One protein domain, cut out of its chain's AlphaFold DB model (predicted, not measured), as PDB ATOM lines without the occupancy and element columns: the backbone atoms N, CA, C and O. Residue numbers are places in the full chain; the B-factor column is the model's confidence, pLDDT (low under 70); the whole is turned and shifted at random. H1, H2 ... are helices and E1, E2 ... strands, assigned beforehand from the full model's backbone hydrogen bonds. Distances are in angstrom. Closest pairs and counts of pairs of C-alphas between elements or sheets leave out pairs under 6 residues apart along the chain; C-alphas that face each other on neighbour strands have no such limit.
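Overview. This is residues 4 to 72 of the 81 residues of an uncharacterized protein of Granulicella sp. GAS466 (UniProt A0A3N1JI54). A small, strongly twisted sheet of three strands has one short helix, H1, packed across one face near one end, and a long loop, residues 41 to 66, runs from the helix out toward the turn between E1 and E2 at the other end and folds back to E3. The printed part has 69 residues, with E1, E2, H1 and E3 in that order along the chain; the sheet's order is E2, E1, E3, antiparallel throughout. The class is mixed, helices and strands, with under half of the residues in named elements. The whole is compact, with a radius of gyration of the C-alphas of 11.5 A, yet elongated in outline, spanning 33 by 21 by 15 A.

Along the chain. E1, residues 4 to 10, begins at C-alpha 4 (7.648, -17.048, 125.580) and is 20.2 A long from first to last C-alpha. E2, residues 17 to 25, is 19.5 A long and bends by 70 degrees at residue 21. H1, residues 31 to 40, begins at C-alpha 31 (5.176, -22.888, 111.455) and is 14.2 A long. E3, residues 67 to 71, is 12.5 A long and ends at C-alpha 71 (11.574, -21.599, 125.170).

Arrangement. E1 is the inner strand, and E2 and E3 are the edge strands. E1 and E2 form a hairpin, antiparallel at 149 degrees between their directions; N 5 and O 23 are 2.9 A apart and N 18 and O 9 are 2.9 A apart, within hydrogen-bond range. E1 and E3 are antiparallel at 142 degrees, with N 67 and O 8 at 2.8 A and N 69 and O 6 at 2.8 A, within hydrogen-bond range. H1 is on the sheet in two layers, a helix on one face of a sheet, at a height over the sheet of 7.8 A. It lies over E2 and runs across the strands, at 72 degrees to E2 on the local plane. The closest C-alphas of H1 and E2 are those of Leu 34 and Ile 25, 7.3 A apart; those of H1 and E3 are Pro 31 and Ile 67, 6.0 A apart. E2, H1 and E3 form a split strand-helix-strand unit, two strands running the same way with E1 between them in the sheet, and its crossover is right-handed. In H1 every O i to N i+4 pair is within hydrogen-bond range.

Size, cuts and confidence. The two C-alphas farthest apart are those of Glu 26 and Lys 54, 33.2 A. The printed part has no cut, and its first and last C-alphas, Met 4 and Val 72, are 5.5 A apart. The link from H1 to E3 is long, 26 residues; that from E2 to H1 is tight and that from E1 to E2 is short. The mean pLDDT of the printed part is 86.0, and residues 56 to 60 are under 70.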
ATOM      1  N   MET A   4       6.715 -17.812 126.387       94.19
ATOM      2  CA  MET A   4       7.648 -17.048 125.580       94.19
ATOM      3  C   MET A   4       8.625 -18.003 124.885       94.19
ATOM      4  O   MET A   4       9.320 -18.783 125.537       94.19
ATOM      5  N   MET A   5       8.653 -17.949 123.560       94.44
ATOM      6  CA  MET A   5       9.527 -18.734 122.693       94.44
ATOM      7  C   MET A   5      10.410 -17.783 121.897       94.44
ATOM      8  O   MET A   5       9.936 -16.708 121.518       94.44
ATOM      9  N   TYR A   6      11.651 -18.165 121.595       93.31
ATOM     10  CA  TYR A   6      12.353 -17.471 120.519       93.31
ATOM     11  C   TYR A   6      11.798 -17.923 119.177       93.31
ATOM     12  O   TYR A   6      11.278 -19.030 119.017       93.31
ATOM     13  N   PHE A   7      11.925 -17.051 118.192       93.31
ATOM     14  CA  PHE A   7      11.784 -17.426 116.799       93.31
ATOM     15  C   PHE A   7      12.932 -16.827 116.003       93.31
ATOM     16  O   PHE A   7      13.577 -15.851 116.405       93.31
ATOM     17  N   GLY A   8      13.194 -17.425 114.854       92.56
ATOM     18  CA  GLY A   8      14.267 -16.985 113.997       92.56
ATOM     19  C   GLY A   8      14.215 -17.613 112.623       92.56
ATOM     20  O   GLY A   8      13.228 -18.245 112.255       92.56
ATOM     21  N   ALA A   9      15.278 -17.431 111.855       91.06
ATOM     22  CA  ALA A   9      15.403 -18.011 110.527       91.06
ATOM     23  C   ALA A   9      16.862 -18.301 110.186       91.06
ATOM     24  O   ALA A   9      17.790 -17.795 110.817       91.06
ATOM     25  N   ILE A  10      17.066 -19.104 109.145       87.94
ATOM     26  CA  ILE A  10      18.397 -19.332 108.587       87.94
ATOM     27  C   ILE A  10      18.766 -18.156 107.682       87.94
ATOM     28  O   ILE A  10      18.108 -17.899 106.669       87.94
ATOM     29  N   CYS A  11      19.852 -17.468 108.031       85.50
ATOM     30  CA  CYS A  11      20.448 -16.426 107.208       85.50
ATOM     31  C   CYS A  11      20.820 -16.987 105.829       85.50
ATOM     32  O   CYS A  11      21.537 -17.983 105.728       85.50
ATOM     33  N   GLN A  12      20.375 -16.336 104.752       82.81
ATOM     34  CA  GLN A  12      20.688 -16.797 103.397       82.81
ATOM     35  C   GLN A  12      22.154 -16.569 103.005       82.81
ATOM     36  O   GLN A  12      22.658 -17.318 102.170       82.81
ATOM     37  N   GLU A  13      22.843 -15.637 103.666       84.44
ATOM     38  CA  GLU A  13      24.248 -15.309 103.411       84.44
ATOM     39  C   GLU A  13      25.207 -16.255 104.150       84.44
ATOM     40  O   GLU A  13      25.954 -17.001 103.523       84.44
ATOM     41  N   CYS A  14      25.176 -16.287 105.491       87.06
ATOM     42  CA  CYS A  14      26.110 -17.109 106.275       87.06
ATOM     43  C   CYS A  14      25.597 -18.508 106.631       87.06
ATOM     44  O   CYS A  14      26.342 -19.277 107.237       87.06
ATOM     45  N   LYS A  15      24.342 -18.840 106.301       86.62
ATOM     46  CA  LYS A  15      23.693 -20.124 106.631       86.62
ATOM     47  C   LYS A  15      23.609 -20.441 108.131       86.62
ATOM     48  O   LYS A  15      23.341 -21.580 108.499       86.62
ATOM     49  N   GLN A  16      23.797 -19.448 108.998       87.31
ATOM     50  CA  GLN A  16      23.605 -19.592 110.441       87.31
ATOM     51  C   GLN A  16      22.158 -19.294 110.833       87.31
ATOM     52  O   GLN A  16      21.468 -18.520 110.166       87.31
ATOM     53  N   PHE A  17      21.710 -19.904 111.930       87.94
ATOM     54  CA  PHE A  17      20.440 -19.553 112.546       87.94
ATOM     55  C   PHE A  17      20.551 -18.199 113.250       87.94
ATOM     56  O   PHE A  17      21.500 -17.959 113.995       87.94
ATOM     57  N   VAL A  18      19.578 -17.329 113.004       87.44
ATOM     58  CA  VAL A  18      19.504 -15.984 113.568       87.44
ATOM     59  C   VAL A  18      18.215 -15.878 114.363       87.44
ATOM     60  O   VAL A  18      17.133 -16.041 113.798       87.44
ATOM     61  N   ARG A  19      18.332 -15.588 115.660       89.69
ATOM     62  CA  ARG A  19      17.187 -15.245 116.510       89.69
ATOM     63  C   ARG A  19      16.702 -13.851 116.139       89.69
ATOM     64  O   ARG A  19      17.482 -12.908 116.162       89.69
ATOM     65  N   LEU A  20      15.426 -13.744 115.790       88.38
ATOM     66  CA  LEU A  20      14.813 -12.500 115.319       88.38
ATOM     67  C   LEU A  20      13.951 -11.838 116.395       88.38
ATOM     68  O   LEU A  20      13.704 -10.640 116.334       88.38
ATOM     69  N   GLY A  21      13.494 -12.602 117.385       89.88
ATOM     70  CA  GLY A  21      12.713 -12.053 118.480       89.88
ATOM     71  C   GLY A  21      12.100 -13.118 119.371       89.88
ATOM     72  O   GLY A  21      12.467 -14.296 119.329       89.88
ATOM     73  N   LYS A  22      11.147 -12.670 120.188       93.00
ATOM     74  CA  LYS A  22      10.388 -13.496 121.124       93.00
ATOM     75  C   LYS A  22       8.904 -13.429 120.800       93.00
ATOM     76  O   LYS A  22       8.412 -12.393 120.358       93.00
ATOM     77  N   ILE A  23       8.190 -14.516 121.048       93.44
ATOM     78  CA  ILE A  23       6.758 -14.605 120.784       93.44
ATOM     79  C   ILE A  23       6.071 -15.517 121.803       93.44
ATOM     80  O   ILE A  23       6.590 -16.575 122.151       93.44
ATOM     81  N   ASP A  24       4.897 -15.110 122.290       95.19
ATOM     82  CA  ASP A  24       4.073 -15.946 123.168       95.19
ATOM     83  C   ASP A  24       3.243 -16.938 122.339       95.19
ATOM     84  O   ASP A  24       2.286 -16.556 121.650       95.19
ATOM     85  N   ILE A  25       3.642 -18.211 122.379       94.44
ATOM     86  CA  ILE A  25       3.093 -19.295 121.555       94.44
ATOM     87  C   ILE A  25       3.300 -20.660 122.233       94.44
ATOM     88  O   ILE A  25       4.030 -20.799 123.215       94.44
ATOM     89  N   GLU A  26       2.625 -21.700 121.748       94.38
ATOM     90  CA  GLU A  26       2.867 -23.062 122.224       94.38
ATOM     91  C   GLU A  26       4.230 -23.587 121.735       94.38
ATOM     92  O   GLU A  26       4.565 -23.401 120.565       94.38
ATOM     93  N   PRO A  27       5.013 -24.284 122.583       89.19
ATOM     94  CA  PRO A  27       6.392 -24.671 122.268       89.19
ATOM     95  C   PRO A  27       6.597 -25.523 121.020       89.19
ATOM     96  O   PRO A  27       7.683 -25.512 120.455       89.19
ATOM     97  N   ASN A  28       5.564 -26.261 120.621       89.69
ATOM     98  CA  ASN A  28       5.584 -27.164 119.475       89.69
ATOM     99  C   ASN A  28       4.566 -26.728 118.414       89.69
ATOM    100  O   ASN A  28       4.082 -27.556 117.643       89.69
ATOM    101  N   ALA A  29       4.175 -25.450 118.420       91.31
ATOM    102  CA  ALA A  29       3.245 -24.939 117.433       91.31
ATOM    103  C   ALA A  29       3.847 -25.091 116.024       91.31
ATOM    104  O   ALA A  29       5.043 -24.843 115.833       91.31
ATOM    105  N   PRO A  30       3.044 -25.490 115.025       93.06
ATOM    106  CA  PRO A  30       3.531 -25.602 113.661       93.06
ATOM    107  C   PRO A  30       3.919 -24.216 113.112       93.06
ATOM    108  O   PRO A  30       3.403 -23.196 113.585       93.06
ATOM    109  N   PRO A  31       4.762 -24.153 112.062       91.50
ATOM    110  CA  PRO A  31       5.176 -22.888 111.455       91.50
ATOM    111  C   PRO A  31       4.001 -21.984 111.063       91.50
ATOM    112  O   PRO A  31       4.049 -20.783 111.292       91.50
ATOM    113  N   SER A  32       2.893 -22.555 110.578       93.62
ATOM    114  CA  SER A  32       1.688 -21.791 110.230       93.62
ATOM    115  C   SER A  32       1.093 -21.011 111.409       93.62
ATOM    116  O   SER A  32       0.600 -19.899 111.225       93.62
ATOM    117  N   THR A  33       1.162 -21.553 112.628       94.88
ATOM    118  CA  THR A  33       0.709 -20.865 113.843       94.88
ATOM    119  C   THR A  33       1.672 -19.750 114.240       94.88
ATOM    120  O   THR A  33       1.214 -18.667 114.600       94.88
ATOM    121  N   LEU A  34       2.988 -19.969 114.122       94.62
ATOM    122  CA  LEU A  34       3.988 -18.908 114.292       94.62
ATOM    123  C   LEU A  34       3.726 -17.763 113.309       94.62
ATOM    124  O   LEU A  34       3.639 -16.608 113.708       94.62
ATOM    125  N   HIS A  35       3.517 -18.085 112.036       93.06
ATOM    126  CA  HIS A  35       3.258 -17.123 110.966       93.06
ATOM    127  C   HIS A  35       1.992 -16.300 111.208       93.06
ATOM    128  O   HIS A  35       2.000 -15.087 111.008       93.06
ATOM    129  N   ALA A  36       0.910 -16.937 111.658       93.69
ATOM    130  CA  ALA A  36      -0.311 -16.237 112.052       93.69
ATOM    131  C   ALA A  36      -0.052 -15.289 113.231       93.69
ATOM    132  O   ALA A  36      -0.453 -14.129 113.186       93.69
ATOM    133  N   ARG A  37       0.689 -15.748 114.245       94.44
ATOM    134  CA  ARG A  37       0.991 -14.945 115.430       94.44
ATOM    135  C   ARG A  37       1.894 -13.752 115.116       94.44
ATOM    136  O   ARG A  37       1.627 -12.665 115.610       94.44
ATOM    137  N   LEU A  38       2.890 -13.924 114.249       93.38
ATOM    138  CA  LEU A  38       3.743 -12.831 113.766       93.38
ATOM    139  C   LEU A  38       2.933 -11.763 113.019       93.38
ATOM    140  O   LEU A  38       3.180 -10.572 113.190       93.38
ATOM    141  N   LYS A  39       1.920 -12.167 112.238       92.31
ATOM    142  CA  LYS A  39       0.989 -11.223 111.598       92.31
ATOM    143  C   LYS A  39       0.136 -10.477 112.624       92.31
ATOM    144  O   LYS A  39      -0.041  -9.272 112.492       92.31
ATOM    145  N   GLU A  40      -0.369 -11.167 113.648       94.06
ATOM    146  CA  GLU A  40      -1.143 -10.545 114.734       94.06
ATOM    147  C   GLU A  40      -0.319  -9.527 115.531       94.06
ATOM    148  O   GLU A  40      -0.851  -8.499 115.942       94.06
ATOM    149  N   THR A  41       0.977  -9.783 115.731       90.75
ATOM    150  CA  THR A  41       1.900  -8.847 116.391       90.75
ATOM    151  C   THR A  41       2.448  -7.779 115.445       90.75
ATOM    152  O   THR A  41       3.296  -6.994 115.857       90.75
ATOM    153  N   ASN A  42       1.984  -7.749 114.191       90.31
ATOM    154  CA  ASN A  42       2.448  -6.850 113.137       90.31
ATOM    155  C   ASN A  42       3.975  -6.889 112.916       90.31
ATOM    156  O   ASN A  42       4.567  -5.875 112.548       90.31
ATOM    157  N   TRP A  43       4.600  -8.051 113.138       90.12
ATOM    158  CA  TRP A  43       6.034  -8.244 112.927       90.12
ATOM    159  C   TRP A  43       6.378  -8.057 111.450       90.12
ATOM    160  O   TRP A  43       5.700  -8.619 110.580       90.12
ATOM    161  N   GLN A  44       7.431  -7.291 111.168       84.19
ATOM    162  CA  GLN A  44       7.811  -6.951 109.801       84.19
ATOM    163  C   GLN A  44       9.127  -7.637 109.386       84.19
ATOM    164  O   GLN A  44      10.089  -7.660 110.150       84.19
ATOM    165  N   PRO A  45       9.218  -8.171 108.152       78.88
ATOM    166  CA  PRO A  45      10.438  -8.770 107.598       78.88
ATOM    167  C   PRO A  45      11.711  -7.909 107.656       78.88
ATOM    168  O   PRO A  45      12.818  -8.445 107.637       78.88
ATOM    169  N   ASP A  46      11.584  -6.584 107.671       72.62
ATOM    170  CA  ASP A  46      12.706  -5.642 107.743       72.62
ATOM    171  C   ASP A  46      13.304  -5.514 109.151       72.62
ATOM    172  O   ASP A  46      14.461  -5.109 109.276       72.62
ATOM    173  N   GLU A  47      12.583  -5.958 110.184       71.31
ATOM    174  CA  GLU A  47      13.114  -6.158 111.537       71.31
ATOM    175  C   GLU A  47      14.093  -7.347 111.591       71.31
ATOM    176  O   GLU A  47      14.832  -7.510 112.563       71.31
ATOM    177  N   ALA A  48      14.146  -8.181 110.543       77.31
ATOM    178  CA  ALA A  48      14.987  -9.367 110.518       77.31
ATOM    179  C   ALA A  48      16.450  -9.070 110.150       77.31
ATOM    180  O   ALA A  48      16.863  -9.122 108.979       77.31
ATOM    181  N   ILE A  49      17.260  -8.821 111.176       77.69
ATOM    182  CA  ILE A  49      18.680  -8.482 111.056       77.69
ATOM    183  C   ILE A  49      19.554  -9.671 111.458       77.69
ATOM    184  O   ILE A  49      19.428 -10.214 112.551       77.69
ATOM    185  N   CYS A  50      20.490 -10.044 110.584       82.38
ATOM    186  CA  CYS A  50      21.605 -10.906 110.953       82.38
ATOM    187  C   CYS A  50      22.769 -10.037 111.404       82.38
ATOM    188  O   CYS A  50      23.359  -9.314 110.601       82.38
ATOM    189  N   GLU A  51      23.114 -10.147 112.682       78.00
ATOM    190  CA  GLU A  51      24.211  -9.397 113.296       78.00
ATOM    191  C   GLU A  51      25.596  -9.934 112.916       78.00
ATOM    192  O   GLU A  51      26.615  -9.371 113.314       78.00
ATOM    193  N   ASN A  52      25.673 -11.014 112.125       78.75
ATOM    194  CA  ASN A  52      26.951 -11.501 111.632       78.75
ATOM    195  C   ASN A  52      27.589 -10.427 110.725       78.75
ATOM    196  O   ASN A  52      27.010 -10.093 109.684       78.75
ATOM    197  N   PRO A  53      28.804  -9.936 111.045       75.69
ATOM    198  CA  PRO A  53      29.469  -8.881 110.278       75.69
ATOM    199  C   PRO A  53      29.660  -9.211 108.792       75.69
ATOM    200  O   PRO A  53      29.788  -8.311 107.966       75.69
ATOM    201  N   LYS A  54      29.665 -10.502 108.431       75.00
ATOM    202  CA  LYS A  54      29.801 -10.970 107.044       75.00
ATOM    203  C   LYS A  54      28.511 -10.855 106.221       75.00
ATOM    204  O   LYS A  54      28.574 -11.006 105.009       75.00
ATOM    205  N   CYS A  55      27.358 -10.611 106.847       74.69
ATOM    206  CA  CYS A  55      26.037 -10.702 106.213       74.69
ATOM    207  C   CYS A  55      25.431  -9.364 105.788       74.69
ATOM    208  O   CYS A  55      24.250  -9.317 105.463       74.69
ATOM    209  N   GLY A  56      26.203  -8.274 105.792       61.53
ATOM    210  CA  GLY A  56      25.720  -6.993 105.277       61.53
ATOM    211  C   GLY A  56      24.431  -6.516 105.955       61.53
ATOM    212  O   GLY A  56      23.525  -6.038 105.286       61.53
ATOM    213  N   SER A  57      24.324  -6.639 107.283       63.38
ATOM    214  CA  SER A  57      23.309  -6.005 108.154       63.38
ATOM    215  C   SER A  57      21.812  -6.272 107.893       63.38
ATOM    216  O   SER A  57      21.000  -5.910 108.739       63.38
ATOM    217  N   ARG A  58      21.388  -6.915 106.796       63.28
ATOM    218  CA  ARG A  58      19.978  -7.269 106.556       63.28
ATOM    219  C   ARG A  58      19.866  -8.630 105.901       63.28
ATOM    220  O   ARG A  58      20.347  -8.840 104.796       63.28
ATOM    221  N   THR A  59      19.164  -9.540 106.565       64.25
ATOM    222  CA  THR A  59      18.948 -10.892 106.041       64.25
ATOM    223  C   THR A  59      17.782 -11.024 105.077       64.25
ATOM    224  O   THR A  59      17.656 -12.086 104.476       64.25
ATOM    225  N   LEU A  60      16.944  -9.985 104.935       64.88
ATOM    226  CA  LEU A  60      15.696 -10.023 104.159       64.88
ATOM    227  C   LEU A  60      14.938 -11.341 104.397       64.88
ATOM    228  O   LEU A  60      14.714 -12.126 103.476       64.88
ATOM    229  N   VAL A  61      14.602 -11.615 105.661       75.06
ATOM    230  CA  VAL A  61      13.911 -12.855 106.032       75.06
ATOM    231  C   VAL A  61      12.432 -12.691 105.755       75.06
ATOM    232  O   VAL A  61      11.781 -11.809 106.307       75.06
ATOM    233  N   ARG A  62      11.873 -13.572 104.935       81.25
ATOM    234  CA  ARG A  62      10.426 -13.626 104.744       81.25
ATOM    235  C   ARG A  62       9.763 -14.355 105.907       81.25
ATOM    236  O   ARG A  62      10.337 -15.252 106.517       81.25
ATOM    237  N   LEU A  63       8.510 -14.005 106.175       83.38
ATOM    238  CA  LEU A  63       7.729 -14.601 107.256       83.38
ATOM    239  C   LEU A  63       7.612 -16.132 107.123       83.38
ATOM    240  O   LEU A  63       7.711 -16.830 108.125       83.38
ATOM    241  N   ASP A  64       7.517 -16.663 105.902       86.12
ATOM    242  CA  ASP A  64       7.482 -18.106 105.614       86.12
ATOM    243  C   ASP A  64       8.799 -18.846 105.916       86.12
ATOM    244  O   ASP A  64       8.806 -20.073 106.005       86.12
ATOM    245  N   GLN A  65       9.898 -18.121 106.129       87.31
ATOM    246  CA  GLN A  65      11.205 -18.668 106.507       87.31
ATOM    247  C   GLN A  65      11.433 -18.678 108.025       87.31
ATOM    248  O   GLN A  65      12.466 -19.170 108.484       87.31
ATOM    249  N   THR A  66      10.494 -18.131 108.803       90.81
ATOM    250  CA  THR A  66      10.594 -18.090 110.266       90.81
ATOM    251  C   THR A  66      10.178 -19.418 110.898       90.81
ATOM    252  O   THR A  66       9.202 -20.049 110.480       90.81
ATOM    253  N   ILE A  67      10.923 -19.833 111.922       92.94
ATOM    254  CA  ILE A  67      10.711 -21.048 112.714       92.94
ATOM    255  C   ILE A  67      10.875 -20.754 114.210       92.94
ATOM    256  O   ILE A  67      11.557 -19.801 114.591       92.94
ATOM    257  N   LEU A  68      10.253 -21.574 115.061       93.88
ATOM    258  CA  LEU A  68      10.430 -21.494 116.512       93.88
ATOM    259  C   LEU A  68      11.806 -22.017 116.925       93.88
ATOM    260  O   LEU A  68      12.273 -23.028 116.406       93.88
ATOM    261  N   ASP A  69      12.399 -21.352 117.908       90.19
ATOM    262  CA  ASP A  69      13.680 -21.699 118.514       90.19
ATOM    263  C   ASP A  69      13.543 -21.791 120.035       90.19
ATOM    264  O   ASP A  69      13.966 -20.918 120.776       90.19
ATOM    265  N   GLY A  70      12.908 -22.856 120.515       88.56
ATOM    266  CA  GLY A  70      12.898 -23.188 121.939       88.56
ATOM    267  C   GLY A  70      12.283 -22.139 122.892       88.56
ATOM    268  O   GLY A  70      11.908 -21.024 122.517       88.56
ATOM    269  N   PRO A  71      12.072 -22.522 124.161       89.56
ATOM    270  CA  PRO A  71      11.574 -21.599 125.170       89.56
ATOM    271  C   PRO A  71      12.615 -20.530 125.495       89.56
ATOM    272  O   PRO A  71      13.803 -20.827 125.604       89.56
ATOM    273  N   VAL A  72      12.147 -19.310 125.744       86.56
ATOM    274  CA  VAL A  72      12.961 -18.295 126.413       86.56
ATOM    275  C   VAL A  72      13.163 -18.755 127.848       86.56
ATOM    276  O   VAL A  72      12.204 -18.860 128.617       86.56
TER     277      VAL A  72